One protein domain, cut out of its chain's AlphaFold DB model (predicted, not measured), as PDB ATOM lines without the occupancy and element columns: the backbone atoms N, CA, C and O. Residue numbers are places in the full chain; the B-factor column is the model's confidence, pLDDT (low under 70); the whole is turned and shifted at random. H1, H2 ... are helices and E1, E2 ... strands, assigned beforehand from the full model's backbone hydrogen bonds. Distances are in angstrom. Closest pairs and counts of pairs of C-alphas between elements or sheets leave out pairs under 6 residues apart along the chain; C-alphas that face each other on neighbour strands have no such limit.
ATOM      1  N   THR A  10      -2.620  64.425 -13.521       83.19
ATOM      2  CA  THR A  10      -1.602  65.424 -13.870       83.19
ATOM      3  C   THR A  10      -0.835  65.916 -12.641       83.19
ATOM      4  O   THR A  10       0.389  66.023 -12.682       83.19
ATOM      5  N   ASP A  11      -1.534  66.152 -11.529       83.19
ATOM      6  CA  ASP A  11      -0.925  66.636 -10.286       83.19
ATOM      7  C   ASP A  11      -0.066  65.557  -9.618       83.19
ATOM      8  O   ASP A  11       0.940  65.870  -8.987       83.19
ATOM      9  N   LEU A  12      -0.452  64.283  -9.753       78.50
ATOM     10  CA  LEU A  12       0.326  63.146  -9.257       78.50
ATOM     11  C   LEU A  12       1.588  62.927 -10.096       78.50
ATOM     12  O   LEU A  12       2.662  62.732  -9.538       78.50
ATOM     13  N   MET A  13       1.483  63.019 -11.423       81.06
ATOM     14  CA  MET A  13       2.639  62.896 -12.316       81.06
ATOM     15  C   MET A  13       3.648  64.029 -12.111       81.06
ATOM     16  O   MET A  13       4.849  63.789 -12.177       81.06
ATOM     17  N   ALA A  14       3.183  65.244 -11.805       82.31
ATOM     18  CA  ALA A  14       4.058  66.369 -11.472       82.31
ATOM     19  C   ALA A  14       4.844  66.169 -10.159       82.31
ATOM     20  O   ALA A  14       5.848  66.844  -9.943       82.31
ATOM     21  N   GLN A  15       4.398  65.259  -9.285       80.62
ATOM     22  CA  GLN A  15       5.087  64.896  -8.040       80.62
ATOM     23  C   GLN A  15       6.084  63.745  -8.225       80.62
ATOM     24  O   GLN A  15       6.847  63.454  -7.304       80.62
ATOM     25  N   CYS A  16       6.085  63.074  -9.380       78.94
ATOM     26  CA  CYS A  16       7.046  62.019  -9.665       78.94
ATOM     27  C   CYS A  16       8.434  62.620  -9.922       78.94
ATOM     28  O   CYS A  16       8.617  63.419 -10.837       78.94
ATOM     29  N   ASP A  17       9.420  62.181  -9.144       79.75
ATOM     30  CA  ASP A  17      10.832  62.441  -9.410       79.75
ATOM     31  C   ASP A  17      11.394  61.308 -10.280       79.75
ATOM     32  O   ASP A  17      11.396  60.143  -9.884       79.75
ATOM     33  N   SER A  18      11.861  61.645 -11.482       75.31
ATOM     34  CA  SER A  18      12.444  60.683 -12.423       75.31
ATOM     35  C   SER A  18      13.813  60.159 -11.984       75.31
ATOM     36  O   SER A  18      14.267  59.143 -12.506       75.31
ATOM     37  N   ALA A  19      14.461  60.831 -11.030       81.06
ATOM     38  CA  ALA A  19      15.690  60.380 -10.393       81.06
ATOM     39  C   ALA A  19      15.432  59.596  -9.095       81.06
ATOM     40  O   ALA A  19      16.393  59.167  -8.452       81.06
ATOM     41  N   ALA A  20      14.163  59.394  -8.707       79.50
ATOM     42  CA  ALA A  20      13.831  58.635  -7.512       79.50
ATOM     43  C   ALA A  20      14.386  57.205  -7.634       79.50
ATOM     44  O   ALA A  20      14.057  56.487  -8.586       79.50
ATOM     45  N   PRO A  21      15.227  56.764  -6.684       81.25
ATOM     46  CA  PRO A  21      15.718  55.401  -6.694       81.25
ATOM     47  C   PRO A  21      14.549  54.445  -6.451       81.25
ATOM     48  O   PRO A  21      13.711  54.679  -5.579       81.25
ATOM     49  N   ILE A  22      14.507  53.347  -7.208       78.88
ATOM     50  CA  ILE A  22      13.569  52.257  -6.932       78.88
ATOM     51  C   ILE A  22      13.871  51.735  -5.515       78.88
ATOM     52  O   ILE A  22      15.044  51.440  -5.246       78.88
ATOM     53  N   PRO A  23      12.866  51.634  -4.623       85.31
ATOM     54  CA  PRO A  23      13.048  51.088  -3.281       85.31
ATOM     55  C   PRO A  23      13.650  49.686  -3.328       85.31
ATOM     56  O   PRO A  23      13.327  48.901  -4.221       85.31
ATOM     57  N   ASP A  24      14.531  49.375  -2.381       79.81
ATOM     58  CA  ASP A  24      15.231  48.090  -2.373       79.81
ATOM     59  C   ASP A  24      14.255  46.925  -2.187       79.81
ATOM     60  O   ASP A  24      14.420  45.897  -2.831       79.81
ATOM     61  N   GLU A  25      13.152  47.133  -1.466       75.75
ATOM     62  CA  GLU A  25      12.076  46.151  -1.360       75.75
ATOM     63  C   GLU A  25      11.480  45.839  -2.739       75.75
ATOM     64  O   GLU A  25      11.313  44.681  -3.100       75.75
ATOM     65  N   LEU A  26      11.201  46.854  -3.561       75.50
ATOM     66  CA  LEU A  26      10.673  46.654  -4.916       75.50
ATOM     67  C   LEU A  26      11.672  45.926  -5.823       75.50
ATOM     68  O   LEU A  26      11.253  45.115  -6.645       75.50
ATOM     69  N   LYS A  27      12.978  46.170  -5.656       77.75
ATOM     70  CA  LYS A  27      14.023  45.424  -6.377       77.75
ATOM     71  C   LYS A  27      14.089  43.968  -5.929       77.75
ATOM     72  O   LYS A  27      14.237  43.091  -6.768       77.75
ATOM     73  N   GLU A  28      13.975  43.711  -4.629       75.06
ATOM     74  CA  GLU A  28      13.936  42.355  -4.078       75.06
ATOM     75  C   GLU A  28      12.716  41.585  -4.582       75.06
ATOM     76  O   GLU A  28      12.840  40.411  -4.913       75.06
ATOM     77  N   TRP A  29      11.563  42.247  -4.703       72.38
ATOM     78  CA  TRP A  29      10.362  41.663  -5.300       72.38
ATOM     79  C   TRP A  29      10.530  41.363  -6.795       72.38
ATOM     80  O   TRP A  29      10.125  40.291  -7.234       72.38
ATOM     81  N   ASP A  30      11.145  42.263  -7.567       76.19
ATOM     82  CA  ASP A  30      11.419  42.059  -9.001       76.19
ATOM     83  C   ASP A  30      12.428  40.922  -9.248       76.19
ATOM     84  O   ASP A  30      12.347  40.188 -10.230       76.19
ATOM     85  N   GLN A  31      13.369  40.745  -8.319       76.44
ATOM     86  CA  GLN A  31      14.390  39.695  -8.354       76.44
ATOM     87  C   GLN A  31      13.974  38.417  -7.620       76.44
ATOM     88  O   GLN A  31      14.737  37.445  -7.608       76.44
ATOM     89  N   ALA A  32      12.803  38.407  -6.981       71.81
ATOM     90  CA  ALA A  32      12.350  37.259  -6.222       71.81
ATOM     91  C   ALA A  32      12.181  36.068  -7.175       71.81
ATOM     92  O   ALA A  32      11.558  36.205  -8.233       71.81
ATOM     93  N   PRO A  33      12.713  34.885  -6.823       54.31
ATOM     94  CA  PRO A  33      12.461  33.691  -7.608       54.31
ATOM     95  C   PRO A  33      10.954  33.466  -7.649       54.31
ATOM     96  O   PRO A  33      10.289  33.474  -6.609       54.31
ATOM     97  N   SER A  34      10.418  33.286  -8.852       54.06
ATOM     98  CA  SER A  34       9.001  33.016  -9.027       54.06
ATOM     99  C   SER A  34       8.644  31.762  -8.228       54.06
ATOM    100  O   SER A  34       9.160  30.670  -8.456       54.06
ATOM    101  N   VAL A  35       7.803  31.936  -7.211       55.78
ATOM    102  CA  VAL A  35       7.357  30.836  -6.339       55.78
ATOM    103  C   VAL A  35       6.202  30.047  -6.962       55.78
ATOM    104  O   VAL A  35       5.684  29.109  -6.355       55.78
ATOM    105  N   GLY A  36       5.778  30.435  -8.166       46.53
ATOM    106  CA  GLY A  36       4.825  29.688  -8.960       46.53
ATOM    107  C   GLY A  36       5.511  28.485  -9.588       46.53
ATOM    108  O   GLY A  36       6.569  28.611 -10.193       46.53
ATOM    109  N   LEU A  37       4.880  27.316  -9.496       45.06
ATOM    110  CA  LEU A  37       5.111  26.202 -10.413       45.06
ATOM    111  C   LEU A  37       4.678  26.648 -11.815       45.06
ATOM    112  O   LEU A  37       3.632  26.247 -12.319       45.06
ATOM    113  N   GLU A  38       5.440  27.554 -12.412       50.00
ATOM    114  CA  GLU A  38       5.231  28.101 -13.738       50.00
ATOM    115  C   GLU A  38       5.542  27.012 -14.754       50.00
ATOM    116  O   GLU A  38       6.612  26.937 -15.352       50.00
ATOM    117  N   GLN A  39       4.579  26.101 -14.895       46.59
ATOM    118  CA  GLN A  39       4.560  25.098 -15.937       46.59
ATOM    119  C   GLN A  39       4.540  25.838 -17.270       46.59
ATOM    120  O   GLN A  39       3.498  26.215 -17.798       46.59
ATOM    121  N   THR A  40       5.731  26.047 -17.821       44.19
ATOM    122  CA  THR A  40       5.936  26.539 -19.185       44.19
ATOM    123  C   THR A  40       5.458  25.507 -20.214       44.19
ATOM    124  O   THR A  40       5.369  25.800 -21.401       44.19
ATOM    125  N   ILE A  41       5.140  24.291 -19.759       45.16
ATOM    126  CA  ILE A  41       4.676  23.172 -20.565       45.16
ATOM    127  C   ILE A  41       3.443  22.597 -19.864       45.16
ATOM    128  O   ILE A  41       3.555  21.908 -18.853       45.16
ATOM    129  N   MET A  42       2.264  22.917 -20.393       48.91
ATOM    130  CA  MET A  42       0.967  22.404 -19.939       48.91
ATOM    131  C   MET A  42       0.742  20.958 -20.426       48.91
ATOM    132  O   MET A  42      -0.318  20.634 -20.964       48.91
ATOM    133  N   ASP A  43       1.738  20.080 -20.278       41.53
ATOM    134  CA  ASP A  43       1.629  18.676 -20.683       41.53
ATOM    135  C   ASP A  43       0.816  17.902 -19.639       41.53
ATOM    136  O   ASP A  43       1.338  17.380 -18.654       41.53
ATOM    137  N   GLY A  44      -0.499  17.850 -19.861       47.56
ATOM    138  CA  GLY A  44      -1.416  16.977 -19.122       47.56
ATOM    139  C   GLY A  44      -2.818  17.532 -18.869       47.56
ATOM    140  O   GLY A  44      -3.687  16.782 -18.430       47.56
ATOM    141  N   GLN A  45      -3.079  18.810 -19.166       45.16
ATOM    142  CA  GLN A  45      -4.354  19.468 -18.858       45.16
ATOM    143  C   GLN A  45      -5.057  19.929 -20.144       45.16
ATOM    144  O   GLN A  45      -5.099  21.117 -20.462       45.16
ATOM    145  N   VAL A  46      -5.591  18.958 -20.890       46.56
ATOM    146  CA  VAL A  46      -6.162  19.072 -22.254       46.56
ATOM    147  C   VAL A  46      -7.503  19.843 -22.303       46.56
ATOM    148  O   VAL A  46      -8.404  19.486 -23.040       46.56
ATOM    149  N   ASP A  47      -7.676  20.908 -21.520       56.59
ATOM    150  CA  ASP A  47      -8.855  21.790 -21.677       56.59
ATOM    151  C   ASP A  47      -8.597  23.251 -21.268       56.59
ATOM    152  O   ASP A  47      -9.249  24.177 -21.737       56.59
ATOM    153  N   ILE A  48      -7.592  23.512 -20.423       60.12
ATOM    154  CA  ILE A  48      -7.279  24.884 -19.984       60.12
ATOM    155  C   ILE A  48      -6.225  25.543 -20.872       60.12
ATOM    156  O   ILE A  48      -6.253  26.764 -21.038       60.12
ATOM    157  N   GLY A  49      -5.340  24.750 -21.488       63.34
ATOM    158  CA  GLY A  49      -4.367  25.259 -22.458       63.34
ATOM    159  C   GLY A  49      -5.047  26.038 -23.578       63.34
ATOM    160  O   GLY A  49      -4.692  27.186 -23.827       63.34
ATOM    161  N   ASP A  50      -6.102  25.473 -24.159       66.50
ATOM    162  CA  ASP A  50      -6.791  26.073 -25.302       66.50
ATOM    163  C   ASP A  50      -7.529  27.370 -24.936       66.50
ATOM    164  O   ASP A  50      -7.474  28.349 -25.683       66.50
ATOM    165  N   VAL A  51      -8.165  27.428 -23.758       71.44
ATOM    166  CA  VAL A  51      -8.867  28.635 -23.279       71.44
ATOM    167  C   VAL A  51      -7.882  29.766 -22.980       71.44
ATOM    168  O   VAL A  51      -8.129  30.914 -23.356       71.44
ATOM    169  N   ILE A  52      -6.748  29.460 -22.341       73.69
ATOM    170  CA  ILE A  52      -5.716  30.460 -22.035       73.69
ATOM    171  C   ILE A  52      -5.025  30.935 -23.319       73.69
ATOM    172  O   ILE A  52      -4.741  32.128 -23.448       73.69
ATOM    173  N   LEU A  53      -4.802  30.046 -24.291       73.88
ATOM    174  CA  LEU A  53      -4.259  30.419 -25.598       73.88
ATOM    175  C   LEU A  53      -5.217  31.339 -26.364       73.88
ATOM    176  O   LEU A  53      -4.790  32.406 -26.797       73.88
ATOM    177  N   GLN A  54      -6.513  31.017 -26.441       78.25
ATOM    178  CA  GLN A  54      -7.502  31.916 -27.054       78.25
ATOM    179  C   GLN A  54      -7.587  33.267 -26.340       78.25
ATOM    180  O   GLN A  54      -7.734  34.310 -26.979       78.25
ATOM    181  N   PHE A  55      -7.510  33.266 -25.009       80.56
ATOM    182  CA  PHE A  55      -7.493  34.498 -24.231       80.56
ATOM    183  C   PHE A  55      -6.256  35.348 -24.552       80.56
ATOM    184  O   PHE A  55      -6.380  36.554 -24.775       80.56
ATOM    185  N   ARG A  56      -5.079  34.719 -24.655       78.19
ATOM    186  CA  ARG A  56      -3.833  35.377 -25.066       78.19
ATOM    187  C   ARG A  56      -3.938  35.975 -26.464       78.19
ATOM    188  O   ARG A  56      -3.533  37.118 -26.639       78.19
ATOM    189  N   GLU A  57      -4.462  35.229 -27.434       80.88
ATOM    190  CA  GLU A  57      -4.620  35.704 -28.815       80.88
ATOM    191  C   GLU A  57      -5.495  36.961 -28.869       80.88
ATOM    192  O   GLU A  57      -5.079  37.979 -29.414       80.88
ATOM    193  N   ARG A  58      -6.648  36.949 -28.188       84.19
ATOM    194  CA  ARG A  58      -7.549  38.114 -28.126       84.19
ATOM    195  C   ARG A  58      -6.912  39.339 -27.468       84.19
ATOM    196  O   ARG A  58      -7.245  40.473 -27.815       84.19
ATOM    197  N   LEU A  59      -6.033  39.129 -26.489       81.44
ATOM    198  CA  LEU A  59      -5.302  40.218 -25.845       81.44
ATOM    199  C   LEU A  59      -4.179  40.759 -26.730       81.44
ATOM    200  O   LEU A  59      -3.976  41.971 -26.754       81.44
ATOM    201  N   ALA A  60      -3.482  39.889 -27.464       78.06
ATOM    202  CA  ALA A  60      -2.364  40.262 -28.328       78.06
ATOM    203  C   ALA A  60      -2.779  41.208 -29.468       78.06
ATOM    204  O   ALA A  60      -1.971  42.032 -29.888       78.06
ATOM    205  N   ASP A  61      -4.038  41.147 -29.911       80.75
ATOM    206  CA  ASP A  61      -4.576  42.055 -30.931       80.75
ATOM    207  C   ASP A  61      -4.584  43.529 -30.489       80.75
ATOM    208  O   ASP A  61      -4.506  44.430 -31.322       80.75
ATOM    209  N   ASN A  62      -4.698  43.791 -29.183       83.19
ATOM    210  CA  ASN A  62      -4.919  45.142 -28.649       83.19
ATOM    211  C   ASN A  62      -3.843  45.592 -27.654       83.19
ATOM    212  O   ASN A  62      -3.704  46.788 -27.396       83.19
ATOM    213  N   TYR A  63      -3.095  44.655 -27.078       79.69
ATOM    214  CA  TYR A  63      -2.148  44.917 -26.006       79.69
ATOM    215  C   TYR A  63      -0.824  44.203 -26.264       79.69
ATOM    216  O   TYR A  63      -0.782  43.052 -26.694       79.69
ATOM    217  N   ALA A  64       0.280  44.873 -25.931       81.38
ATOM    218  CA  ALA A  64       1.612  44.283 -25.957       81.38
ATOM    219  C   ALA A  64       1.793  43.336 -24.760       81.38
ATOM    220  O   ALA A  64       2.392  43.690 -23.744       81.38
ATOM    221  N   VAL A  65       1.214  42.141 -24.856       79.94
ATOM    222  CA  VAL A  65       1.293  41.117 -23.812       79.94
ATOM    223  C   VAL A  65       2.698  40.522 -23.768       79.94
ATOM    224  O   VAL A  65       3.157  39.927 -24.741       79.94
ATOM    225  N   ILE A  66       3.365  40.646 -22.621       81.00
ATOM    226  CA  ILE A  66       4.697  40.076 -22.385       81.00
ATOM    227  C   ILE A  66       4.567  38.658 -21.837       81.00
ATOM    228  O   ILE A  66       5.244  37.741 -22.296       81.00
ATOM    229  N   GLN A  67       3.692  38.479 -20.846       79.19
ATOM    230  CA  GLN A  67       3.605  37.238 -20.088       79.19
ATOM    231  C   GLN A  67       2.186  37.015 -19.572       79.19
ATOM    232  O   GLN A  67       1.474  37.961 -19.234       79.19
ATOM    233  N   LEU A  68       1.790  35.746 -19.498       80.06
ATOM    234  CA  LEU A  68       0.612  35.299 -18.765       80.06
ATOM    235  C   LEU A  68       1.084  34.376 -17.647       80.06
ATOM    236  O   LEU A  68       1.946  33.528 -17.872       80.06
ATOM    237  N   VAL A  69       0.502  34.533 -16.465       80.88
ATOM    238  CA  VAL A  69       0.805  33.718 -15.291       80.88
ATOM    239  C   VAL A  69      -0.501  33.140 -14.764       80.88
ATOM    240  O   VAL A  69      -1.394  33.884 -14.361       80.88
ATOM    241  N   LEU A  70      -0.618  31.812 -14.776       79.56
ATOM    242  CA  LEU A  70      -1.712  31.115 -14.106       79.56
ATOM    243  C   LEU A  70      -1.459  31.162 -12.597       79.56
ATOM    244  O   LEU A  70      -0.388  30.768 -12.134       79.56
ATOM    245  N   PHE A  71      -2.442  31.618 -11.831       80.38
ATOM    246  CA  PHE A  71      -2.390  31.618 -10.373       80.38
ATOM    247  C   PHE A  71      -3.676  31.021  -9.790       80.38
ATOM    248  O   PHE A  71      -4.503  30.451 -10.502       80.38
ATOM    249  N   GLY A  72      -3.812  31.052  -8.465       79.00
ATOM    250  CA  GLY A  72      -4.980  30.489  -7.790       79.00
ATOM    251  C   GLY A  72      -4.953  28.962  -7.699       79.00
ATOM    252  O   GLY A  72      -3.909  28.317  -7.830       79.00
ATOM    253  N   ASN A  73      -6.115  28.375  -7.410       79.31
ATOM    254  CA  ASN A  73      -6.205  26.969  -7.000       79.31
ATOM    255  C   ASN A  73      -5.790  26.003  -8.127       79.31
ATOM    256  O   ASN A  73      -5.212  24.939  -7.900       79.31
ATOM    257  N   ARG A  74      -6.018  26.399  -9.386       78.94
ATOM    258  CA  ARG A  74      -5.604  25.615 -10.558       78.94
ATOM    259  C   ARG A  74      -4.089  25.566 -10.727       78.94
ATOM    260  O   ARG A  74      -3.573  24.514 -11.077       78.94
ATOM    261  N   ALA A  75      -3.383  26.651 -10.402       78.00
ATOM    262  CA  ALA A  75      -1.921  26.672 -10.406       78.00
ATOM    263  C   ALA A  75      -1.315  25.825  -9.275       78.00
ATOM    264  O   ALA A  75      -0.255  25.229  -9.448       78.00
ATOM    265  N   ARG A  76      -1.983  25.761  -8.113       80.94
ATOM    266  CA  ARG A  76      -1.528  24.954  -6.965       80.94
ATOM    267  C   ARG A  76      -1.914  23.476  -7.052       80.94
ATOM    268  O   ARG A  76      -1.381  22.675  -6.290       80.94
ATOM    269  N   GLY A  77      -2.828  23.113  -7.952       75.56
ATOM    270  CA  GLY A  77      -3.331  21.745  -8.086       75.56
ATOM    271  C   GLY A  77      -4.367  21.350  -7.025       75.56
ATOM    272  O   GLY A  77      -4.732  20.181  -6.948       75.56
ATOM    273  N   ASP A  78      -4.866  22.301  -6.231       81.12
ATOM    274  CA  ASP A  78      -5.916  22.110  -5.219       81.12
ATOM    275  C   ASP A  78      -7.300  22.564  -5.729       81.12
ATOM    276  O   ASP A  78      -8.181  22.934  -4.954       81.12
ATOM    277  N   TYR A  79      -7.496  22.547  -7.051       77.00
ATOM    278  CA  TYR A  79      -8.735  22.969  -7.697       77.00
ATOM    279  C   TYR A  79      -9.815  21.881  -7.693       77.00
ATOM    280  O   TYR A  79      -9.544  20.680  -7.731       77.00
ATOM    281  N   HIS A  80     -11.069  22.321  -7.729       79.75
ATOM    282  CA  HIS A  80     -12.230  21.475  -7.983       79.75
ATOM    283  C   HIS A  80     -12.687  21.633  -9.437       79.75
ATOM    284  O   HIS A  80     -12.319  22.589 -10.122       79.75
ATOM    285  N   CYS A  81     -13.491  20.695  -9.941       74.00
ATOM    286  CA  CYS A  81     -13.982  20.743 -11.324       74.00
ATOM    287  C   CYS A  81     -14.753  22.038 -11.646       74.00
ATOM    288  O   CYS A  81     -14.722  22.494 -12.784       74.00
ATOM    289  N   GLU A  82     -15.365  22.651 -10.635       78.00
ATOM    290  CA  GLU A  82     -16.105  23.915 -10.700       78.00
ATOM    291  C   GLU A  82     -15.249  25.173 -10.486       78.00
ATOM    292  O   GLU A  82     -15.774  26.277 -10.549       78.00
ATOM    293  N   SER A  83     -13.951  25.040 -10.195       76.81
ATOM    294  CA  SER A  83     -13.102  26.201  -9.906       76.81
ATOM    295  C   SER A  83     -12.877  27.070 -11.145       76.81
ATOM    296  O   SER A  83     -12.636  26.556 -12.235       76.81
ATOM    297  N   ASP A  84     -12.860  28.386 -10.975       81.31
ATOM    298  CA  ASP A  84     -12.500  29.314 -12.049       81.31
ATOM    299  C   ASP A  84     -11.006  29.218 -12.422       81.31
ATOM    300  O   ASP A  84     -10.225  28.493 -11.795       81.31
ATOM    301  N   VAL A  85     -10.614  29.905 -13.498       81.38
ATOM    302  CA  VAL A  85      -9.224  30.006 -13.970       81.38
ATOM    303  C   VAL A  85      -8.734  31.435 -13.738       81.38
ATOM    304  O   VAL A  85      -9.195  32.359 -14.405       81.38
ATOM    305  N   ASP A  86      -7.776  31.607 -12.827       83.31
ATOM    306  CA  ASP A  86      -7.206  32.915 -12.497       83.31
ATOM    307  C   ASP A  86      -5.904  33.162 -13.272       83.31
ATOM    308  O   ASP A  86      -4.912  32.454 -13.089       83.31
ATOM    309  N   VAL A  87      -5.883  34.178 -14.141       83.25
ATOM    310  CA  VAL A  87      -4.710  34.515 -14.967       83.25
ATOM    311  C   VAL A  87      -4.306  35.967 -14.764       83.25
ATOM    312  O   VAL A  87      -5.104  36.882 -14.965       83.25
ATOM    313  N   ALA A  88      -3.047  36.185 -14.393       84.06
ATOM    314  CA  ALA A  88      -2.426  37.500 -14.374       84.06
ATOM    315  C   ALA A  88      -1.767  37.758 -15.733       84.06
ATOM    316  O   ALA A  88      -1.098  36.884 -16.285       84.06
ATOM    317  N   VAL A  89      -1.954  38.960 -16.275       83.00
ATOM    318  CA  VAL A  89      -1.405  39.359 -17.575       83.00
ATOM    319  C   VAL A  89      -0.425  40.501 -17.357       83.00
ATOM    320  O   VAL A  89      -0.804  41.560 -16.860       83.00
ATOM    321  N   MET A  90       0.828  40.296 -17.753       82.50
ATOM    322  CA  MET A  90       1.841  41.346 -17.757       82.50
ATOM    323  C   MET A  90       1.881  41.997 -19.133       82.50
ATOM    324  O   MET A  90       2.123  41.338 -20.149       82.50
ATOM    325  N   LEU A  91       1.624  43.301 -19.155       84.62
ATOM    326  CA  LEU A  91       1.637  44.125 -20.356       84.62
ATOM    327  C   LEU A  91       2.893  44.989 -20.371       84.62
ATOM    328  O   LEU A  91       3.329  45.482 -19.330       84.62
ATOM    329  N   LEU A  92       3.440  45.223 -21.561       80.56
ATOM    330  CA  LEU A  92       4.480  46.223 -21.734       80.56
ATOM    331  C   LEU A  92       3.867  47.607 -21.528       80.56
ATOM    332  O   LEU A  92       2.995  48.034 -22.287       80.56
TER     333      LEU A  92
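AT A GLANCE: This is residues 10 to 92 of the 103 residues of the protein "Nucleotidyltransferase domain-containing protein" of Marinobacter segnicrescens (UniProt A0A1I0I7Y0). A small body made of a two-stranded antiparallel ribbon, E1 and E2, with helix H3 over one face of it, bears a long free arm, residues 10 to 35, which holds the short helices H1 and H2 and sticks out from the body. The short helix H4 follows directly on E1 at one end of the ribbon, and residues 42 to 47, a loop before H3, stand free as well. The 83 printed residues hold four named helices and two named strands, in the order H1, H2, H3, E1, H4, E2, and the class is mixed, helices and strands. The whole is only just loose, close to extended, with a radius of gyration of the C-alphas of 17.2 A; its elongated outline spans 48 by 30 by 22 A.

IN THESE COORDINATES: H1 takes residues 10 to 13, from C-alpha 10 at (-1.602, 65.424, -13.870), and H2 residues 24 to 30, 9.7 A long. H3, residues 48 to 60, is the longest helix, 18.2 A from first to last C-alpha, and begins with C-alpha 48 at (-7.279, 24.884, -19.984). E1 takes residues 65 to 71 and measures 16.9 A. H4 is residues 72 to 76. E2, residues 86 to 91, measures 16.3 A and ends with C-alpha 91 at (1.637, 44.125, -20.356).

HOW THE PARTS SIT: E1 and E2 are antiparallel neighbours, with 158 degrees between their directions. C-alphas 70 and 87 face each other at 4.6 A. N 69 and O 88, 2.8 A apart, and N 90 and O 67, also 2.8 A apart, are within hydrogen-bond range. The closest C-alphas of H3 and E1 are those of Leu 59 and Val 65, 7.0 A apart. H3 and E2 are near each other, with 7 pairs of C-alphas within 10 A. The closest C-alphas of H4 and E2 are those of Gly 72 and Asp 86, 5.7 A apart. H3 and H4 are apart. H1 and H2 are apart from each other, and both are apart from E1, for instance. Each O i to N i+4 pair is within hydrogen-bond range in H2, H3 and H4, while H1 is too short for such a pair.

THE WHOLE: The two C-alphas farthest apart are those of Asp 11 and Gly 44, at 50.4 A. Without the stretches that stand free, the body of 51 residues spans 32 by 20 by 17 A. The printed part has no cut. The link from H2 to H3, 17 residues, is long. The mean pLDDT of the printed part is 73.2, and residues 33 to 50 are under 70.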